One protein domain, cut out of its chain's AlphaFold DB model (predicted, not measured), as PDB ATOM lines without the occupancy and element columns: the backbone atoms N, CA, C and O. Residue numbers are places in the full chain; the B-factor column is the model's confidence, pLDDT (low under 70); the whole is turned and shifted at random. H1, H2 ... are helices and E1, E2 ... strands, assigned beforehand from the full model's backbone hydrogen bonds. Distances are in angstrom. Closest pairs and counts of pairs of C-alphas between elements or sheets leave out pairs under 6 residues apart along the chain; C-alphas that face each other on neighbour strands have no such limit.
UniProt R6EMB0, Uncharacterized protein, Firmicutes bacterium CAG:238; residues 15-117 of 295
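What this domain is: This is residues 15 to 117 of the 295 residues of an uncharacterized protein of Firmicutes bacterium CAG:238 (UniProt R6EMB0). A sheet of four strands, curled like part of a barrel, wraps round one side of a long helix, H1, whose first residues, 15 to 23, stick out free beyond the sheet. E1, E2 and E3 are long strands running back and forth, and the short E4 at the sheet's edge completes the curl round H1. The printed part has 103 residues, with one named helix followed by four named strands, in the sheet order E1, E2, E3, E4, antiparallel throughout; the class is mixed, helices and strands. The whole is loose, with a radius of gyration of the C-alphas of 16.2 A, and a rod in outline, spanning 60 by 24 by 21 A.

Where its parts are: In the sheet, E1 is residues 54 to 63, 26.7 A from first to last C-alpha, beginning at C-alpha 54 at (42.634, -26.908, -41.749). E2 is residues 70 to 80, 31.6 A long. E3, the longest strand, is residues 90 to 101, 34.2 A long. E4 is residues 107 to 109, 6.9 A long, ending at C-alpha 109 at (52.972, -47.983, -37.931). H1 is residues 15 to 48, 49.4 A long, beginning at C-alpha 15 at (50.045, -58.093, -8.257).

How they stand to each other: The strands form a meander, each the antiparallel neighbour of the one before, and the sheet is twisted. E1 and E2 are a hairpin at 159 degrees, with N 56 and O 78 within hydrogen-bond range at 2.8 A. E2 and E3 are a hairpin, also at 159 degrees, with N 93 and O 77 at 2.7 A. E3 and E4 are a hairpin at 136 degrees, with N 100 and O 108 at 2.8 A. The edge strands E1 and E4 are apart. Residues 95 to 96 of E3 also pair antiparallel with residues 115 to 116. H1 is on the sheet, in two layers, a helix on one face of a sheet, and the sheet curls round its residues 27 to 47. The closest C-alphas of H1 and E1 are those of Ile 32 and Cys 60, 6.2 A apart; those of H1 and E4 are Ile 31 and Tyr 107, 6.8 A apart. In H1 every O i to N i+4 pair is within hydrogen-bond range.

The domain as a whole: The C-alphas of Phe 15 and Asp 85 are the two farthest apart, at 60.4 A. Without residues 15 to 23 of H1, which stand free, the body spans 47 by 22 by 22 A. The printed part has no cut. The links H1 to E1 and E3 to E4 are tight, those from E1 to E2 and E2 to E3 are short, and no link is long. The mean pLDDT of the printed part is 78.2; it is under 70 at residues 15 to 26, 64 to 68, 82 to 89 and 117.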
ATOM      1  N   PHE A  15      48.946 -58.961  -7.828       62.84
ATOM      2  CA  PHE A  15      50.045 -58.093  -8.257       62.84
ATOM      3  C   PHE A  15      50.452 -58.342  -9.709       62.84
ATOM      4  O   PHE A  15      50.699 -57.381 -10.426       62.84
ATOM      5  N   ALA A  16      50.485 -59.595 -10.163       60.91
ATOM      6  CA  ALA A  16      50.740 -59.919 -11.563       60.91
ATOM      7  C   ALA A  16      49.629 -59.373 -12.476       60.91
ATOM      8  O   ALA A  16      49.930 -58.791 -13.513       60.91
ATOM      9  N   ALA A  17      48.363 -59.474 -12.059       58.44
ATOM     10  CA  ALA A  17      47.239 -58.880 -12.778       58.44
ATOM     11  C   ALA A  17      47.310 -57.344 -12.797       58.44
ATOM     12  O   ALA A  17      47.086 -56.741 -13.838       58.44
ATOM     13  N   LEU A  18      47.673 -56.703 -11.679       55.25
ATOM     14  CA  LEU A  18      47.869 -55.249 -11.594       55.25
ATOM     15  C   LEU A  18      49.052 -54.760 -12.438       55.25
ATOM     16  O   LEU A  18      48.944 -53.714 -13.065       55.25
ATOM     17  N   LEU A  19      50.159 -55.506 -12.480       52.53
ATOM     18  CA  LEU A  19      51.322 -55.180 -13.309       52.53
ATOM     19  C   LEU A  19      51.026 -55.367 -14.799       52.53
ATOM     20  O   LEU A  19      51.412 -54.514 -15.590       52.53
ATOM     21  N   ALA A  20      50.294 -56.422 -15.173       55.12
ATOM     22  CA  ALA A  20      49.813 -56.607 -16.540       55.12
ATOM     23  C   ALA A  20      48.841 -55.482 -16.948       55.12
ATOM     24  O   ALA A  20      49.003 -54.883 -18.004       55.12
ATOM     25  N   LEU A  21      47.899 -55.109 -16.073       48.88
ATOM     26  CA  LEU A  21      46.959 -54.004 -16.303       48.88
ATOM     27  C   LEU A  21      47.637 -52.625 -16.373       48.88
ATOM     28  O   LEU A  21      47.190 -51.780 -17.143       48.88
ATOM     29  N   CYS A  22      48.689 -52.374 -15.586       46.78
ATOM     30  CA  CYS A  22      49.467 -51.134 -15.682       46.78
ATOM     31  C   CYS A  22      50.320 -51.096 -16.958       46.78
ATOM     32  O   CYS A  22      50.323 -50.075 -17.636       46.78
ATOM     33  N   GLY A  23      50.975 -52.204 -17.325       49.31
ATOM     34  CA  GLY A  23      51.766 -52.290 -18.557       49.31
ATOM     35  C   GLY A  23      50.929 -52.139 -19.832       49.31
ATOM     36  O   GLY A  23      51.389 -51.526 -20.787       49.31
ATOM     37  N   CYS A  24      49.682 -52.629 -19.845       52.16
ATOM     38  CA  CYS A  24      48.775 -52.420 -20.980       52.16
ATOM     39  C   CYS A  24      48.344 -50.951 -21.134       52.16
ATOM     40  O   CYS A  24      48.284 -50.457 -22.255       52.16
ATOM     41  N   LYS A  25      48.088 -50.237 -20.027       53.84
ATOM     42  CA  LYS A  25      47.625 -48.836 -20.064       53.84
ATOM     43  C   LYS A  25      48.685 -47.848 -20.547       53.84
ATOM     44  O   LYS A  25      48.339 -46.891 -21.235       53.84
ATOM     45  N   ASP A  26      49.946 -48.068 -20.184       59.25
ATOM     46  CA  ASP A  26      51.040 -47.187 -20.607       59.25
ATOM     47  C   ASP A  26      51.330 -47.350 -22.112       59.25
ATOM     48  O   ASP A  26      51.518 -46.354 -22.811       59.25
ATOM     49  N   ASN A  27      51.238 -48.581 -22.633       72.50
ATOM     50  CA  ASN A  27      51.441 -48.869 -24.057       72.50
ATOM     51  C   ASN A  27      50.318 -48.307 -24.945       72.50
ATOM     52  O   ASN A  27      50.588 -47.815 -26.036       72.50
ATOM     53  N   GLU A  28      49.055 -48.371 -24.505       81.94
ATOM     54  CA  GLU A  28      47.925 -47.836 -25.282       81.94
ATOM     55  C   GLU A  28      48.051 -46.331 -25.505       81.94
ATOM     56  O   GLU A  28      47.852 -45.853 -26.620       81.94
ATOM     57  N   LYS A  29      48.425 -45.583 -24.461       85.31
ATOM     58  CA  LYS A  29      48.630 -44.140 -24.581       85.31
ATOM     59  C   LYS A  29      49.776 -43.813 -25.539       85.31
ATOM     60  O   LYS A  29      49.615 -42.936 -26.379       85.31
ATOM     61  N   GLU A  30      50.899 -44.523 -25.435       86.00
ATOM     62  CA  GLU A  30      52.044 -44.335 -26.332       86.00
ATOM     63  C   GLU A  30      51.664 -44.584 -27.799       86.00
ATOM     64  O   GLU A  30      51.999 -43.785 -28.671       86.00
ATOM     65  N   ILE A  31      50.899 -45.646 -28.065       88.88
ATOM     66  CA  ILE A  31      50.404 -45.964 -29.408       88.88
ATOM     67  C   ILE A  31      49.444 -44.881 -29.921       88.88
ATOM     68  O   ILE A  31      49.549 -44.483 -31.077       88.88
ATOM     69  N   ILE A  32      48.531 -44.379 -29.081       91.44
ATOM     70  CA  ILE A  32      47.606 -43.290 -29.446       91.44
ATOM     71  C   ILE A  32      48.371 -42.005 -29.771       91.44
ATOM     72  O   ILE A  32      48.069 -41.356 -30.775       91.44
ATOM     73  N   ASP A  33      49.351 -41.638 -28.942       91.25
ATOM     74  CA  ASP A  33      50.172 -40.441 -29.136       91.25
ATOM     75  C   ASP A  33      50.982 -40.552 -30.444       91.25
ATOM     76  O   ASP A  33      51.037 -39.598 -31.224       91.25
ATOM     77  N   LEU A  34      51.537 -41.735 -30.736       91.31
ATOM     78  CA  LEU A  34      52.247 -42.012 -31.985       91.31
ATOM     79  C   LEU A  34      51.315 -41.951 -33.204       91.31
ATOM     80  O   LEU A  34      51.633 -41.293 -34.191       91.31
ATOM     81  N   ALA A  35      50.146 -42.589 -33.125       91.19
ATOM     82  CA  ALA A  35      49.153 -42.597 -34.194       91.19
ATOM     83  C   ALA A  35      48.648 -41.188 -34.523       91.19
ATOM     84  O   ALA A  35      48.589 -40.799 -35.691       91.19
ATOM     85  N   ARG A  36      48.366 -40.386 -33.489       93.94
ATOM     86  CA  ARG A  36      47.998 -38.977 -33.646       93.94
ATOM     87  C   ARG A  36      49.130 -38.186 -34.295       93.94
ATOM     88  O   ARG A  36      48.877 -37.457 -35.247       93.94
ATOM     89  N   SER A  37      50.371 -38.359 -33.835       91.94
ATOM     90  CA  SER A  37      51.519 -37.658 -34.417       91.94
ATOM     91  C   SER A  37      51.748 -38.013 -35.888       91.94
ATOM     92  O   SER A  37      52.126 -37.128 -36.653       91.94
ATOM     93  N   ASN A  38      51.549 -39.271 -36.290       89.56
ATOM     94  CA  ASN A  38      51.696 -39.689 -37.685       89.56
ATOM     95  C   ASN A  38      50.675 -38.978 -38.580       89.56
ATOM     96  O   ASN A  38      51.068 -38.327 -39.545       89.56
ATOM     97  N   ILE A  39      49.391 -39.021 -38.207       88.50
ATOM     98  CA  ILE A  39      48.323 -38.344 -38.956       88.50
ATOM     99  C   ILE A  39      48.513 -36.824 -38.960       88.50
ATOM    100  O   ILE A  39      48.388 -36.201 -40.008       88.50
ATOM    101  N   GLU A  40      48.880 -36.208 -37.834       91.44
ATOM    102  CA  GLU A  40      49.163 -34.768 -37.799       91.44
ATOM    103  C   GLU A  40      50.294 -34.370 -38.750       91.44
ATOM    104  O   GLU A  40      50.227 -33.310 -39.366       91.44
ATOM    105  N   ASN A  41      51.346 -35.184 -38.860       89.25
ATOM    106  CA  ASN A  41      52.457 -34.899 -39.762       89.25
ATOM    107  C   ASN A  41      52.028 -35.001 -41.232       89.25
ATOM    108  O   ASN A  41      52.434 -34.157 -42.026       89.25
ATOM    109  N   GLU A  42      51.202 -35.987 -41.585       85.75
ATOM    110  CA  GLU A  42      50.627 -36.106 -42.931       85.75
ATOM    111  C   GLU A  42      49.727 -34.906 -43.257       85.75
ATOM    112  O   GLU A  42      49.922 -34.244 -44.270       85.75
ATOM    113  N   LEU A  43      48.803 -34.546 -42.361       86.75
ATOM    114  CA  LEU A  43      47.883 -33.423 -42.576       86.75
ATOM    115  C   LEU A  43      48.606 -32.071 -42.649       86.75
ATOM    116  O   LEU A  43      48.233 -31.214 -43.448       86.75
ATOM    117  N   LYS A  44      49.684 -31.882 -41.878       88.12
ATOM    118  CA  LYS A  44      50.544 -30.694 -41.998       88.12
ATOM    119  C   LYS A  44      51.240 -30.620 -43.354       88.12
ATOM    120  O   LYS A  44      51.324 -29.532 -43.911       88.12
ATOM    121  N   GLN A  45      51.699 -31.744 -43.907       84.75
ATOM    122  CA  GLN A  45      52.264 -31.766 -45.263       84.75
ATOM    123  C   GLN A  45      51.213 -31.382 -46.310       84.75
ATOM    124  O   GLN A  45      51.513 -30.633 -47.240       84.75
ATOM    125  N   GLU A  46      49.970 -31.831 -46.132       81.12
ATOM    126  CA  GLU A  46      48.855 -31.431 -46.991       81.12
ATOM    127  C   GLU A  46      48.567 -29.923 -46.894       81.12
ATOM    128  O   GLU A  46      48.406 -29.273 -47.931       81.12
ATOM    129  N   GLN A  47      48.607 -29.335 -45.691       83.56
ATOM    130  CA  GLN A  47      48.502 -27.878 -45.502       83.56
ATOM    131  C   GLN A  47      49.665 -27.111 -46.141       83.56
ATOM    132  O   GLN A  47      49.444 -26.118 -46.828       83.56
ATOM    133  N   GLU A  48      50.905 -27.571 -45.952       85.00
ATOM    134  CA  GLU A  48      52.099 -26.971 -46.569       85.00
ATOM    135  C   GLU A  48      52.048 -27.022 -48.100       85.00
ATOM    136  O   GLU A  48      52.621 -26.168 -48.775       85.00
ATOM    137  N   SER A  49      51.349 -28.016 -48.648       78.25
ATOM    138  CA  SER A  49      51.106 -28.159 -50.081       78.25
ATOM    139  C   SER A  49      49.865 -27.420 -50.594       78.25
ATOM    140  O   SER A  49      49.517 -27.581 -51.762       78.25
ATOM    141  N   GLU A  50      49.201 -26.644 -49.728       78.69
ATOM    142  CA  GLU A  50      47.994 -25.853 -50.012       78.69
ATOM    143  C   GLU A  50      46.770 -26.687 -50.444       78.69
ATOM    144  O   GLU A  50      45.764 -26.147 -50.903       78.69
ATOM    145  N   ARG A  51      46.814 -28.014 -50.260       75.00
ATOM    146  CA  ARG A  51      45.681 -28.917 -50.534       75.00
ATOM    147  C   ARG A  51      44.634 -28.902 -49.428       75.00
ATOM    148  O   ARG A  51      43.474 -29.242 -49.654       75.00
ATOM    149  N   LEU A  52      45.048 -28.487 -48.235       80.44
ATOM    150  CA  LEU A  52      44.239 -28.480 -47.034       80.44
ATOM    151  C   LEU A  52      44.274 -27.104 -46.369       80.44
ATOM    152  O   LEU A  52      45.346 -26.539 -46.168       80.44
ATOM    153  N   GLN A  53      43.110 -26.576 -45.994       82.31
ATOM    154  CA  GLN A  53      43.016 -25.350 -45.201       82.31
ATOM    155  C   GLN A  53      43.326 -25.633 -43.737       82.31
ATOM    156  O   GLN A  53      44.164 -24.978 -43.122       82.31
ATOM    157  N   ASP A  54      42.616 -26.606 -43.173       86.69
ATOM    158  CA  ASP A  54      42.634 -26.908 -41.749       86.69
ATOM    159  C   ASP A  54      42.197 -28.354 -41.493       86.69
ATOM    160  O   ASP A  54      41.690 -29.024 -42.392       86.69
ATOM    161  N   TYR A  55      42.410 -28.853 -40.281       89.19
ATOM    162  CA  TYR A  55      41.998 -30.195 -39.887       89.19
ATOM    163  C   TYR A  55      41.713 -30.302 -38.393       89.19
ATOM    164  O   TYR A  55      42.255 -29.560 -37.573       89.19
ATOM    165  N   ILE A  56      40.892 -31.282 -38.024       90.94
ATOM    166  CA  ILE A  56      40.528 -31.560 -36.636       90.94
ATOM    167  C   ILE A  56      40.606 -33.067 -36.404       90.94
ATOM    168  O   ILE A  56      39.938 -33.837 -37.076       90.94
ATOM    169  N   ILE A  57      41.419 -33.517 -35.448       91.62
ATOM    170  CA  ILE A  57      41.445 -34.934 -35.053       91.62
ATOM    171  C   ILE A  57      40.392 -35.156 -33.968       91.62
ATOM    172  O   ILE A  57      40.633 -34.847 -32.797       91.62
ATOM    173  N   GLU A  58      39.253 -35.711 -34.374       92.62
ATOM    174  CA  GLU A  58      38.080 -35.970 -33.536       92.62
ATOM    175  C   GLU A  58      38.332 -37.098 -32.529       92.62
ATOM    176  O   GLU A  58      38.095 -36.943 -31.328       92.62
ATOM    177  N   SER A  59      38.864 -38.235 -32.987       93.00
ATOM    178  CA  SER A  59      39.131 -39.379 -32.114       93.00
ATOM    179  C   SER A  59      40.333 -40.208 -32.562       93.00
ATOM    180  O   SER A  59      40.736 -40.213 -33.723       93.00
ATOM    181  N   CYS A  60      40.948 -40.889 -31.596       93.50
ATOM    182  CA  CYS A  60      42.041 -41.830 -31.812       93.50
ATOM    183  C   CYS A  60      41.957 -42.891 -30.713       93.50
ATOM    184  O   CYS A  60      42.152 -42.582 -29.534       93.50
ATOM    185  N   GLU A  61      41.606 -44.118 -31.088       92.31
ATOM    186  CA  GLU A  61      41.240 -45.188 -30.163       92.31
ATOM    187  C   GLU A  61      41.933 -46.498 -30.543       92.31
ATOM    188  O   GLU A  61      41.872 -46.945 -31.687       92.31
ATOM    189  N   VAL A  62      42.569 -47.161 -29.575       89.50
ATOM    190  CA  VAL A  62      43.085 -48.520 -29.783       89.50
ATOM    191  C   VAL A  62      41.903 -49.483 -29.813       89.50
ATOM    192  O   VAL A  62      41.151 -49.588 -28.844       89.50
ATOM    193  N   LEU A  63      41.749 -50.226 -30.908       85.75
ATOM    194  CA  LEU A  63      40.784 -51.313 -30.965       85.75
ATOM    195  C   LEU A  63      41.310 -52.473 -30.123       85.75
ATOM    196  O   LEU A  63      42.389 -53.018 -30.366       85.75
ATOM    197  N   SER A  64      40.538 -52.844 -29.106       64.62
ATOM    198  CA  SER A  64      40.912 -53.848 -28.117       64.62
ATOM    199  C   SER A  64      40.859 -55.266 -28.701       64.62
ATOM    200  O   SER A  64      39.906 -56.013 -28.476       64.62
ATOM    201  N   ALA A  65      41.899 -55.649 -29.439       58.97
ATOM    202  CA  ALA A  65      42.342 -57.032 -29.546       58.97
ATOM    203  C   ALA A  65      43.634 -57.166 -28.727       58.97
ATOM    204  O   ALA A  65      44.551 -56.342 -28.831       58.97
ATOM    205  N   ASP A  66      43.695 -58.170 -27.853       60.22
ATOM    206  CA  ASP A  66      44.843 -58.402 -26.971       60.22
ATOM    207  C   ASP A  66      45.985 -59.084 -27.746       60.22
ATOM    208  O   ASP A  66      46.418 -60.196 -27.456       60.22
ATOM    209  N   GLU A  67      46.420 -58.429 -28.818       66.69
ATOM    210  CA  GLU A  67      47.525 -58.852 -29.661       66.69
ATOM    211  C   GLU A  67      48.789 -58.131 -29.182       66.69
ATOM    212  O   GLU A  67      48.952 -56.920 -29.301       66.69
ATOM    213  N   GLU A  68      49.683 -58.878 -28.537       69.75
ATOM    214  CA  GLU A  68      50.894 -58.318 -27.921       69.75
ATOM    215  C   GLU A  68      51.881 -57.767 -28.970       69.75
ATOM    216  O   GLU A  68      52.671 -56.867 -28.682       69.75
ATOM    217  N   GLN A  69      51.820 -58.282 -30.202       78.88
ATOM    218  CA  GLN A  69      52.717 -57.905 -31.300       78.88
ATOM    219  C   GLN A  69      52.127 -56.883 -32.273       78.88
ATOM    220  O   GLN A  69      52.894 -56.192 -32.942       78.88
ATOM    221  N   GLN A  70      50.801 -56.771 -32.337       85.94
ATOM    222  CA  GLN A  70      50.103 -55.922 -33.294       85.94
ATOM    223  C   GLN A  70      48.947 -55.204 -32.600       85.94
ATOM    224  O   GLN A  70      48.224 -55.789 -31.803       85.94
ATOM    225  N   LYS A  71      48.771 -53.918 -32.878       87.94
ATOM    226  CA  LYS A  71      47.662 -53.117 -32.362       87.94
ATOM    227  C   LYS A  71      47.007 -52.387 -33.514       87.94
ATOM    228  O   LYS A  71      47.690 -51.840 -34.372       87.94
ATOM    229  N   LYS A  72      45.678 -52.373 -33.529       89.94
ATOM    230  CA  LYS A  72      44.914 -51.563 -34.473       89.94
ATOM    231  C   LYS A  72      44.444 -50.291 -33.784       89.94
ATOM    232  O   LYS A  72      43.958 -50.351 -32.658       89.94
ATOM    233  N   VAL A  73      44.581 -49.162 -34.462       91.06
ATOM    234  CA  VAL A  73      44.167 -47.847 -33.971       91.06
ATOM    235  C   VAL A  73      43.164 -47.269 -34.949       91.06
ATOM    236  O   VAL A  73      43.469 -47.100 -36.126       91.06
ATOM    237  N   HIS A  74      41.963 -46.996 -34.462       91.88
ATOM    238  CA  HIS A  74      40.925 -46.309 -35.207       91.88
ATOM    239  C   HIS A  74      41.076 -44.802 -34.998       91.88
ATOM    240  O   HIS A  74      41.103 -44.338 -33.858       91.88
ATOM    241  N   ILE A  75      41.199 -44.048 -36.084       90.12
ATOM    242  CA  ILE A  75      41.373 -42.596 -36.052       90.12
ATOM    243  C   ILE A  75      40.275 -41.969 -36.897       90.12
ATOM    244  O   ILE A  75      40.136 -42.317 -38.074       90.12
ATOM    245  N   ILE A  76      39.545 -41.032 -36.292       88.31
ATOM    246  CA  ILE A  76      38.570 -40.184 -36.969       88.31
ATOM    247  C   ILE A  76      39.102 -38.757 -36.973       88.31
ATOM    248  O   ILE A  76      39.483 -38.228 -35.924       88.31
ATOM    249  N   TYR A  77      39.141 -38.135 -38.141       87.12
ATOM    250  CA  TYR A  77      39.549 -36.745 -38.282       87.12
ATOM    251  C   TYR A  77      38.780 -36.058 -39.400       87.12
ATOM    252  O   TYR A  77      38.424 -36.679 -40.391       87.12
ATOM    253  N   ASP A  78      38.550 -34.770 -39.238       85.06
ATOM    254  CA  ASP A  78      37.947 -33.899 -40.226       85.06
ATOM    255  C   ASP A  78      39.036 -33.117 -40.955       85.06
ATOM    256  O   ASP A  78      40.007 -32.650 -40.355       85.06
ATOM    257  N   VAL A  79      38.860 -32.947 -42.257       81.62
ATOM    258  CA  VAL A  79      39.719 -32.126 -43.109       81.62
ATOM    259  C   VAL A  79      38.887 -31.024 -43.750       81.62
ATOM    260  O   VAL A  79      37.763 -31.262 -44.187       81.62
ATOM    261  N   ILE A  80      39.421 -29.807 -43.781       79.25
ATOM    262  CA  ILE A  80      38.754 -28.613 -44.299       79.25
ATOM    263  C   ILE A  80      39.488 -28.168 -45.558       79.25
ATOM    264  O   ILE A  80      40.658 -27.791 -45.498       79.25
ATOM    265  N   LEU A  81      38.805 -28.212 -46.698       74.69
ATOM    266  CA  LEU A  81      39.383 -27.867 -47.998       74.69
ATOM    267  C   LEU A  81      39.541 -26.351 -48.170       74.69
ATOM    268  O   LEU A  81      38.705 -25.575 -47.706       74.69
ATOM    269  N   GLY A  82      40.637 -25.943 -48.818       56.25
ATOM    270  CA  GLY A  82      41.127 -24.558 -48.805       56.25
ATOM    271  C   GLY A  82      40.927 -23.705 -50.047       56.25
ATOM    272  O   GLY A  82      41.473 -22.605 -50.078       56.25
ATOM    273  N   ASP A  83      40.175 -24.144 -51.053       61.44
ATOM    274  CA  ASP A  83      39.985 -23.342 -52.270       61.44
ATOM    275  C   ASP A  83      38.797 -22.365 -52.179       61.44
ATOM    276  O   ASP A  83      38.020 -22.424 -51.233       61.44
ATOM    277  N   ALA A  84      38.658 -21.450 -53.149       45.03
ATOM    278  CA  ALA A  84      37.656 -20.374 -53.173       45.03
ATOM    279  C   ALA A  84      36.210 -20.807 -53.519       45.03
ATOM    280  O   ALA A  84      35.278 -20.068 -53.195       45.03
ATOM    281  N   ASP A  85      36.016 -21.963 -54.163       46.56
ATOM    282  CA  ASP A  85      34.702 -22.490 -54.581       46.56
ATOM    283  C   ASP A  85      34.186 -23.588 -53.614       46.56
ATOM    284  O   ASP A  85      32.989 -23.886 -53.567       46.56
ATOM    285  N   CYS A  86      35.082 -24.142 -52.795       51.97
ATOM    286  CA  CYS A  86      34.910 -25.216 -51.822       51.97
ATOM    287  C   CYS A  86      35.370 -24.806 -50.404       51.97
ATOM    288  O   CYS A  86      35.507 -25.665 -49.527       51.97
ATOM    289  N   THR A  87      35.597 -23.507 -50.146       51.78
ATOM    290  CA  THR A  87      36.068 -23.015 -48.836       51.78
ATOM    291  C   THR A  87      35.107 -23.444 -47.732       51.78
ATOM    292  O   THR A  87      33.913 -23.133 -47.779       51.78
ATOM    293  N   GLY A  88      35.629 -24.102 -46.695       56.62
ATOM    294  CA  GLY A  88      34.829 -24.525 -45.543       56.62
ATOM    295  C   GLY A  88      34.064 -25.833 -45.748       56.62
ATOM    296  O   GLY A  88      33.224 -26.175 -44.916       56.62
ATOM    297  N   MET A  89      34.347 -26.575 -46.823       67.44
ATOM    298  CA  MET A  89      33.903 -27.960 -46.935       67.44
ATOM    299  C   MET A  89      34.691 -28.834 -45.969       67.44
ATOM    300  O   MET A  89      35.912 -28.944 -46.078       67.44
ATOM    301  N   THR A  90      33.969 -29.468 -45.051       74.38
ATOM    302  CA  THR A  90      34.519 -30.437 -44.109       74.38
ATOM    303  C   THR A  90      34.269 -31.848 -44.615       74.38
ATOM    304  O   THR A  90      33.142 -32.200 -44.954       74.38
ATOM    305  N   VAL A  91      35.320 -32.656 -44.635       74.38
ATOM    306  CA  VAL A  91      35.279 -34.070 -44.992       74.38
ATOM    307  C   VAL A  91      35.724 -34.894 -43.787       74.38
ATOM    308  O   VAL A  91      36.832 -34.706 -43.292       74.38
ATOM    309  N   THR A  92      34.879 -35.817 -43.329       78.44
ATOM    310  CA  THR A  92      35.221 -36.733 -42.234       78.44
ATOM    311  C   THR A  92      35.942 -37.962 -42.759       78.44
ATOM    312  O   THR A  92      35.532 -38.604 -43.725       78.44
ATOM    313  N   VAL A  93      37.022 -38.310 -42.081       78.25
ATOM    314  CA  VAL A  93      37.923 -39.392 -42.429       78.25
ATOM    315  C   VAL A  93      37.911 -40.432 -41.339       78.25
ATOM    316  O   VAL A  93      38.174 -40.119 -40.185       78.25
ATOM    317  N   GLU A  94      37.722 -41.685 -41.732       83.50
ATOM    318  CA  GLU A  94      37.876 -42.833 -40.850       83.50
ATOM    319  C   GLU A  94      39.001 -43.729 -41.376       83.50
ATOM    320  O   GLU A  94      38.951 -44.232 -42.506       83.50
ATOM    321  N   SER A  95      40.027 -43.919 -40.546       83.75
ATOM    322  CA  SER A  95      41.186 -44.753 -40.863       83.75
ATOM    323  C   SER A  95      41.473 -45.753 -39.753       83.75
ATOM    324  O   SER A  95      41.309 -45.471 -38.564       83.75
ATOM    325  N   LEU A  96      41.922 -46.936 -40.151       87.94
ATOM    326  CA  LEU A  96      42.332 -48.007 -39.266       87.94
ATOM    327  C   LEU A  96      43.815 -48.291 -39.498       87.94
ATOM    328  O   LEU A  96      44.207 -48.926 -40.476       87.94
ATOM    329  N   CYS A  97      44.640 -47.787 -38.590       87.94
ATOM    330  CA  CYS A  97      46.089 -47.901 -38.650       87.94
ATOM    331  C   CYS A  97      46.546 -49.168 -37.927       87.94
ATOM    332  O   CYS A  97      46.052 -49.492 -36.845       87.94
ATOM    333  N   THR A  98      47.516 -49.870 -38.503       89.62
ATOM    334  CA  THR A  98      48.106 -51.069 -37.899       89.62
ATOM    335  C   THR A  98      49.486 -50.727 -37.348       89.62
ATOM    336  O   THR A  98      50.348 -50.263 -38.085       89.62
ATOM    337  N   PHE A  99      49.703 -50.965 -36.058       89.88
ATOM    338  CA  PHE A  99      50.970 -50.760 -35.361       89.88
ATOM    339  C   PHE A  99      51.581 -52.097 -34.979       89.88
ATOM    340  O   PHE A  99      50.923 -52.931 -34.361       89.88
ATOM    341  N   GLU A 100      52.852 -52.286 -35.301       89.69
ATOM    342  CA  GLU A 100      53.585 -53.521 -35.045       89.69
ATOM    343  C   GLU A 100      54.796 -53.249 -34.166       89.69
ATOM    344  O   GLU A 100      55.443 -52.202 -34.253       89.69
ATOM    345  N   LYS A 101      55.100 -54.208 -33.294       87.69
ATOM    346  CA  LYS A 101      56.243 -54.120 -32.395       87.69
ATOM    347  C   LYS A 101      57.520 -54.499 -33.146       87.69
ATOM    348  O   LYS A 101      57.635 -55.605 -33.670       87.69
ATOM    349  N   ASN A 102      58.488 -53.592 -33.187       84.00
ATOM    350  CA  ASN A 102      59.783 -53.836 -33.810       84.00
ATOM    351  C   ASN A 102      60.673 -54.757 -32.939       84.00
ATOM    352  O   ASN A 102      60.336 -55.100 -31.804       84.00
ATOM    353  N   GLU A 103      61.856 -55.125 -33.445       81.75
ATOM    354  CA  GLU A 103      62.825 -55.978 -32.727       81.75
ATOM    355  C   GLU A 103      63.293 -55.399 -31.377       81.75
ATOM    356  O   GLU A 103      63.762 -56.137 -30.510       81.75
ATOM    357  N   LYS A 104      63.170 -54.080 -31.188       81.75
ATOM    358  CA  LYS A 104      63.520 -53.373 -29.946       81.75
ATOM    359  C   LYS A 104      62.366 -53.320 -28.948       81.75
ATOM    360  O   LYS A 104      62.565 -52.875 -27.822       81.75
ATOM    361  N   GLY A 105      61.184 -53.792 -29.332       80.50
ATOM    362  CA  GLY A 105      59.997 -53.738 -28.497       80.50
ATOM    363  C   GLY A 105      59.199 -52.434 -28.607       80.50
ATOM    364  O   GLY A 105      58.311 -52.233 -27.786       80.50
ATOM    365  N   GLU A 106      59.490 -51.567 -29.578       84.50
ATOM    366  CA  GLU A 106      58.791 -50.290 -29.793       84.50
ATOM    367  C   GLU A 106      57.719 -50.465 -30.876       84.50
ATOM    368  O   GLU A 106      57.938 -51.191 -31.847       84.50
ATOM    369  N   TYR A 107      56.572 -49.801 -30.734       87.19
ATOM    370  CA  TYR A 107      55.543 -49.812 -31.775       87.19
ATOM    371  C   TYR A 107      55.899 -48.850 -32.911       87.19
ATOM    372  O   TYR A 107      56.341 -47.728 -32.676       87.19
ATOM    373  N   ALA A 108      55.669 -49.283 -34.147       88.75
ATOM    374  CA  ALA A 108      55.728 -48.448 -35.338       88.75
ATOM    375  C   ALA A 108      54.539 -48.765 -36.247       88.75
ATOM    376  O   ALA A 108      54.060 -49.898 -36.279       88.75
ATOM    377  N   GLU A 109      54.056 -47.768 -36.979       88.56
ATOM    378  CA  GLU A 109      52.972 -47.983 -37.931       88.56
ATOM    379  C   GLU A 109      53.459 -48.778 -39.148       88.56
ATOM    380  O   GLU A 109      54.471 -48.443 -39.767       88.56
ATOM    381  N   ASN A 110      52.696 -49.793 -39.533       87.19
ATOM    382  CA  ASN A 110      52.802 -50.444 -40.827       87.19
ATOM    383  C   ASN A 110      51.868 -49.727 -41.814       87.19
ATOM    384  O   ASN A 110      50.704 -50.099 -41.979       87.19
ATOM    385  N   ALA A 111      52.381 -48.674 -42.457       77.12
ATOM    386  CA  ALA A 111      51.593 -47.809 -43.339       77.12
ATOM    387  C   ALA A 111      50.938 -48.566 -44.513       77.12
ATOM    388  O   ALA A 111      49.839 -48.214 -44.927       77.12
ATOM    389  N   GLY A 112      51.563 -49.645 -45.005       75.81
ATOM    390  CA  GLY A 112      51.008 -50.487 -46.077       75.81
ATOM    391  C   GLY A 112      49.833 -51.374 -45.642       75.81
ATOM    392  O   GLY A 112      49.252 -52.074 -46.466       75.81
ATOM    393  N   MET A 113      49.496 -51.378 -44.348       82.31
ATOM    394  CA  MET A 113      48.331 -52.063 -43.782       82.31
ATOM    395  C   MET A 113      47.264 -51.087 -43.280       82.31
ATOM    396  O   MET A 113      46.352 -51.502 -42.561       82.31
ATOM    397  N   ARG A 114      47.377 -49.792 -43.596       81.81
ATOM    398  CA  ARG A 114      46.357 -48.821 -43.211       81.81
ATOM    399  C   ARG A 114      45.098 -49.049 -44.044       81.81
ATOM    400  O   ARG A 114      45.131 -49.032 -45.271       81.81
ATOM    401  N   GLU A 115      43.979 -49.258 -43.365       80.25
ATOM    402  CA  GLU A 115      42.681 -49.451 -44.004       80.25
ATOM    403  C   GLU A 115      41.875 -48.150 -43.909       80.25
ATOM    404  O   GLU A 115      41.883 -47.475 -42.882       80.25
ATOM    405  N   TYR A 116      41.154 -47.810 -44.972       76.44
ATOM    406  CA  TYR A 116      40.230 -46.677 -45.006       76.44
ATOM    407  C   TYR A 116      38.808 -47.200 -45.190       76.44
ATOM    408  O   TYR A 116      38.601 -48.252 -45.810       76.44
ATOM    409  N   VAL A 117      37.816 -46.484 -44.657       69.31
ATOM    410  CA  VAL A 117      36.411 -46.850 -44.873       69.31
ATOM    411  C   VAL A 117      36.112 -46.859 -46.371       69.31
ATOM    412  O   VAL A 117      36.337 -45.882 -47.081       69.31
TER     413      VAL A 117